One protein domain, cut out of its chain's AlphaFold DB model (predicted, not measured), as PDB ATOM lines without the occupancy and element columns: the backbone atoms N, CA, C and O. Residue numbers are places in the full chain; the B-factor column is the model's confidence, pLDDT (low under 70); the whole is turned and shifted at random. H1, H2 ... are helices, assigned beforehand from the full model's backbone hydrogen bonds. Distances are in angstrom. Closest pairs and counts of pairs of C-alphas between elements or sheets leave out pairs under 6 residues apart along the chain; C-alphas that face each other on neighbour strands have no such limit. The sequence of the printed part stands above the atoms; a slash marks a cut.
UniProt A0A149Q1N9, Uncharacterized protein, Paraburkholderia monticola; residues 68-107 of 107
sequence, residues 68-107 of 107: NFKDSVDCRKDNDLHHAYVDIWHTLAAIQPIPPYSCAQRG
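Overview. This is residues 68 to 107 of the 107 residues of an uncharacterized protein of Paraburkholderia monticola (UniProt A0A149Q1N9). One helix, H2, makes a straight arm with the short turn H1 folded back over its first half, and a long tail with no named element runs on from its far end. H2 residues 91 to 94 and the tail residues 95 to 98 and 101 to 107 stand free. The printed part has 40 residues with two named helices, H1 then H2, and no named strand; its class is all helix. It is loose, with a radius of gyration of the C-alphas of 12.6 A, and elongated, spanning 36 by 18 by 12 A.

Along the chain. H1 is residues 69 to 72, beginning at C-alpha 69 (-35.701, -28.179, 12.398). H2 is residues 79 to 94, 22.6 A long, ending at C-alpha 94 (-32.175, -45.071, 16.625).

Arrangement. H1 and H2 only just touch, with 3 pairs of C-alphas within 8 A; the closest C-alphas, of Lys 70 and Tyr 85, are 6.7 A apart. H2 touches H1 with residues 82 to 86 alone. In H2 every O i to N i+4 pair is within hydrogen-bond range; H1 is too short for such a pair.

Size, cuts and confidence. The C-alphas farthest apart, of Lys 77 and Gly 107, are 36.7 A apart. The printed part has no cut, and the link from H1 to H2 is short. Residues 102 to 107 have pLDDT under 70.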
ATOM      1  N   ASN A  68     -36.977 -25.615  16.285       83.25
ATOM      2  CA  ASN A  68     -36.561 -26.961  15.923       83.25
ATOM      3  C   ASN A  68     -36.665 -27.169  14.410       83.25
ATOM      4  O   ASN A  68     -37.600 -26.693  13.771       83.25
ATOM      5  N   PHE A  69     -35.725 -27.920  13.836       83.81
ATOM      6  CA  PHE A  69     -35.701 -28.179  12.398       83.81
ATOM      7  C   PHE A  69     -36.966 -28.883  11.889       83.81
ATOM      8  O   PHE A  69     -37.415 -28.588  10.784       83.81
ATOM      9  N   LYS A  70     -37.584 -29.777  12.672       75.88
ATOM     10  CA  LYS A  70     -38.820 -30.462  12.248       75.88
ATOM     11  C   LYS A  70     -40.006 -29.503  12.063       75.88
ATOM     12  O   LYS A  70     -40.916 -29.809  11.301       75.88
ATOM     13  N   ASP A  71     -39.941 -28.330  12.696       82.31
ATOM     14  CA  ASP A  71     -40.943 -27.268  12.578       82.31
ATOM     15  C   ASP A  71     -40.669 -26.356  11.366       82.31
ATOM     16  O   ASP A  71     -41.463 -25.471  11.055       82.31
ATOM     17  N   SER A  72     -39.561 -26.574  10.642       85.25
ATOM     18  CA  SER A  72     -39.251 -25.845   9.403       85.25
ATOM     19  C   SER A  72     -40.201 -26.182   8.246       85.25
ATOM     20  O   SER A  72     -40.231 -25.459   7.248       85.25
ATOM     21  N   VAL A  73     -40.984 -27.259   8.377       86.06
ATOM     22  CA  VAL A  73     -41.991 -27.696   7.406       86.06
ATOM     23  C   VAL A  73     -43.354 -27.741   8.085       86.06
ATOM     24  O   VAL A  73     -43.588 -28.541   8.990       86.06
ATOM     25  N   ASP A  74     -44.268 -26.899   7.609       83.94
ATOM     26  CA  ASP A  74     -45.662 -26.894   8.045       83.94
ATOM     27  C   ASP A  74     -46.373 -28.156   7.531       83.94
ATOM     28  O   ASP A  74     -46.623 -28.294   6.330       83.94
ATOM     29  N   CYS A  75     -46.725 -29.068   8.443       76.75
ATOM     30  CA  CYS A  75     -47.387 -30.335   8.120       76.75
ATOM     31  C   CYS A  75     -48.745 -30.151   7.426       76.75
ATOM     32  O   CYS A  75     -49.177 -31.030   6.685       76.75
ATOM     33  N   ARG A  76     -49.406 -28.997   7.599       82.06
ATOM     34  CA  ARG A  76     -50.671 -28.691   6.912       82.06
ATOM     35  C   ARG A  76     -50.458 -28.310   5.451       82.06
ATOM     36  O   ARG A  76     -51.384 -28.428   4.655       82.06
ATOM     37  N   LYS A  77     -49.265 -27.820   5.107       84.81
ATOM     38  CA  LYS A  77     -48.915 -27.366   3.753       84.81
ATOM     39  C   LYS A  77     -48.127 -28.408   2.972       84.81
ATOM     40  O   LYS A  77     -48.233 -28.441   1.751       84.81
ATOM     41  N   ASP A  78     -47.325 -29.218   3.655       87.81
ATOM     42  CA  ASP A  78     -46.420 -30.167   3.014       87.81
ATOM     43  C   ASP A  78     -46.248 -31.434   3.860       87.81
ATOM     44  O   ASP A  78     -45.200 -31.690   4.460       87.81
ATOM     45  N   ASN A  79     -47.333 -32.206   3.938       90.12
ATOM     46  CA  ASN A  79     -47.411 -33.382   4.797       90.12
ATOM     47  C   ASN A  79     -46.385 -34.461   4.412       90.12
ATOM     48  O   ASN A  79     -45.738 -35.037   5.282       90.12
ATOM     49  N   ASP A  80     -46.172 -34.684   3.113       90.75
ATOM     50  CA  ASP A  80     -45.227 -35.691   2.621       90.75
ATOM     51  C   ASP A  80     -43.786 -35.361   3.028       90.75
ATOM     52  O   ASP A  80     -43.050 -36.228   3.504       90.75
ATOM     53  N   LEU A  81     -43.371 -34.094   2.878       89.81
ATOM     54  CA  LEU A  81     -42.034 -33.674   3.294       89.81
ATOM     55  C   LEU A  81     -41.882 -33.730   4.816       89.81
ATOM     56  O   LEU A  81     -40.828 -34.136   5.308       89.81
ATOM     57  N   HIS A  82     -42.924 -33.334   5.548       90.69
ATOM     58  CA  HIS A  82     -42.935 -33.403   7.003       90.69
ATOM     59  C   HIS A  82     -42.739 -34.846   7.491       90.69
ATOM     60  O   HIS A  82     -41.836 -35.100   8.288       90.69
ATOM     61  N   HIS A  83     -43.510 -35.802   6.962       91.19
ATOM     62  CA  HIS A  83     -43.363 -37.221   7.290       91.19
ATOM     63  C   HIS A  83     -41.971 -37.753   6.949       91.19
ATOM     64  O   HIS A  83     -41.330 -38.360   7.803       91.19
ATOM     65  N   ALA A  84     -41.440 -37.435   5.764       91.94
ATOM     66  CA  ALA A  84     -40.091 -37.852   5.389       91.94
ATOM     67  C   ALA A  84     -39.017 -37.335   6.368       91.94
ATOM     68  O   ALA A  84     -38.066 -38.048   6.689       91.94
ATOM     69  N   TYR A  85     -39.148 -36.101   6.868       90.69
ATOM     70  CA  TYR A  85     -38.227 -35.557   7.875       90.69
ATOM     71  C   TYR A  85     -38.377 -36.228   9.238       90.69
ATOM     72  O   TYR A  85     -37.366 -36.459   9.902       90.69
ATOM     73  N   VAL A  86     -39.598 -36.580   9.637       89.88
ATOM     74  CA  VAL A  86     -39.859 -37.349  10.861       89.88
ATOM     75  C   VAL A  86     -39.255 -38.756  10.769       89.88
ATOM     76  O   VAL A  86     -38.597 -39.194  11.711       89.88
ATOM     77  N   ASP A  87     -39.373 -39.435   9.628       92.44
ATOM     78  CA  ASP A  87     -38.793 -40.769   9.422       92.44
ATOM     79  C   ASP A  87     -37.261 -40.743   9.469       92.44
ATOM     80  O   ASP A  87     -36.629 -41.582  10.121       92.44
ATOM     81  N   ILE A  88     -36.644 -39.737   8.837       91.69
ATOM     82  CA  ILE A  88     -35.197 -39.508   8.931       91.69
ATOM     83  C   ILE A  88     -34.803 -39.239  10.385       91.69
ATOM     84  O   ILE A  88     -33.830 -39.817  10.870       91.69
ATOM     85  N   TRP A  89     -35.559 -38.400  11.095       89.75
ATOM     86  CA  TRP A  89     -35.310 -38.108  12.504       89.75
ATOM     87  C   TRP A  89     -35.328 -39.383  13.352       89.75
ATOM     88  O   TRP A  89     -34.401 -39.606  14.127       89.75
ATOM     89  N   HIS A  90     -36.337 -40.243  13.191       90.19
ATOM     90  CA  HIS A  90     -36.417 -41.519  13.904       90.19
ATOM     91  C   HIS A  90     -35.272 -42.465  13.541       90.19
ATOM     92  O   HIS A  90     -34.676 -43.072  14.432       90.19
ATOM     93  N   THR A  91     -34.918 -42.539  12.258       93.69
ATOM     94  CA  THR A  91     -33.795 -43.354  11.776       93.69
ATOM     95  C   THR A  91     -32.478 -42.921  12.421       93.69
ATOM     96  O   THR A  91     -31.710 -43.756  12.894       93.69
ATOM     97  N   LEU A  92     -32.227 -41.611  12.492       91.50
ATOM     98  CA  LEU A  92     -31.027 -41.066  13.125       91.50
ATOM     99  C   LEU A  92     -31.063 -41.206  14.651       91.50
ATOM    100  O   LEU A  92     -30.038 -41.496  15.259       91.50
ATOM    101  N   ALA A  93     -32.226 -41.036  15.278       90.50
ATOM    102  CA  ALA A  93     -32.391 -41.225  16.716       90.50
ATOM    103  C   ALA A  93     -32.077 -42.665  17.152       90.50
ATOM    104  O   ALA A  93     -31.488 -42.866  18.211       90.50
ATOM    105  N   ALA A  94     -32.420 -43.660  16.329       90.19
ATOM    106  CA  ALA A  94     -32.175 -45.071  16.625       90.19
ATOM    107  C   ALA A  94     -30.682 -45.442  16.689       90.19
ATOM    108  O   ALA A  94     -30.330 -46.422  17.338       90.19
ATOM    109  N   ILE A  95     -29.810 -44.665  16.037       92.50
ATOM    110  CA  ILE A  95     -28.356 -44.889  16.046       92.50
ATOM    111  C   ILE A  95     -27.618 -44.005  17.063       92.50
ATOM    112  O   ILE A  95     -26.389 -44.037  17.127       92.50
ATOM    113  N   GLN A  96     -28.335 -43.195  17.850       90.19
ATOM    114  CA  GLN A  96     -27.720 -42.372  18.888       90.19
ATOM    115  C   GLN A  96     -27.356 -43.224  20.112       90.19
ATOM    116  O   GLN A  96     -28.175 -44.030  20.552       90.19
ATOM    117  N   PRO A  97     -26.179 -43.005  20.734       89.69
ATOM    118  CA  PRO A  97     -25.813 -43.695  21.972       89.69
ATOM    119  C   PRO A  97     -26.811 -43.463  23.113       89.69
ATOM    120  O   PRO A  97     -27.036 -44.344  23.937       89.69
ATOM    121  N   ILE A  98     -27.409 -42.269  23.153       86.88
ATOM    122  CA  ILE A  98     -28.440 -41.879  24.111       86.88
ATOM    123  C   ILE A  98     -29.670 -41.462  23.303       86.88
ATOM    124  O   ILE A  98     -29.653 -40.388  22.698       86.88
ATOM    125  N   PRO A  99     -30.731 -42.283  23.272       77.38
ATOM    126  CA  PRO A  99     -31.932 -41.948  22.527       77.38
ATOM    127  C   PRO A  99     -32.602 -40.679  23.072       77.38
ATOM    128  O   PRO A  99     -32.581 -40.435  24.289       77.38
ATOM    129  N   PRO A 100     -33.262 -39.886  22.210       76.31
ATOM    130  CA  PRO A 100     -34.067 -38.763  22.663       76.31
ATOM    131  C   PRO A 100     -35.164 -39.253  23.621       76.31
ATOM    132  O   PRO A 100     -35.736 -40.324  23.428       76.31
ATOM    133  N   TYR A 101     -35.451 -38.461  24.659       70.12
ATOM    134  CA  TYR A 101     -36.409 -38.779  25.736       70.12
ATOM    135  C   TYR A 101     -36.041 -39.974  26.631       70.12
ATOM    136  O   TYR A 101     -36.853 -40.380  27.462       70.12
ATOM    137  N   SER A 102     -34.822 -40.508  26.522       66.69
ATOM    138  CA  SER A 102     -34.280 -41.382  27.564       66.69
ATOM    139  C   SER A 102     -34.099 -40.604  28.875       66.69
ATOM    140  O   SER A 102     -33.910 -39.387  28.881       66.69
ATOM    141  N   CYS A 103     -34.146 -41.304  30.008       58.25
ATOM    142  CA  CYS A 103     -33.943 -40.741  31.348       58.25
ATOM    143  C   CYS A 103     -32.491 -40.292  31.632       58.25
ATOM    144  O   CYS A 103     -32.128 -40.081  32.789       58.25
ATOM    145  N   ALA A 104     -31.661 -40.128  30.597       63.09
ATOM    146  CA  ALA A 104     -30.315 -39.593  30.720       63.09
ATOM    147  C   ALA A 104     -30.363 -38.151  31.252       63.09
ATOM    148  O   ALA A 104     -31.105 -37.303  30.745       63.09
ATOM    149  N   GLN A 105     -29.583 -37.882  32.301       55.03
ATOM    150  CA  GLN A 105     -29.497 -36.557  32.905       55.03
ATOM    151  C   GLN A 105     -28.990 -35.549  31.868       55.03
ATOM    152  O   GLN A 105     -27.946 -35.749  31.249       55.03
ATOM    153  N   ARG A 106     -29.746 -34.464  31.672       59.34
ATOM    154  CA  ARG A 106     -29.263 -33.300  30.925       59.34
ATOM    155  C   ARG A 106     -28.226 -32.614  31.816       59.34
ATOM    156  O   ARG A 106     -28.566 -32.274  32.948       59.34
ATOM    157  N   GLY A 107     -26.988 -32.524  31.332       56.47
ATOM    158  CA  GLY A 107     -25.915 -31.768  31.984       56.47
ATOM    159  C   GLY A 107     -26.179 -30.271  31.989       56.47
ATOM    160  O   GLY A 107     -26.994 -29.816  31.151       56.47
TER     161      GLY A 107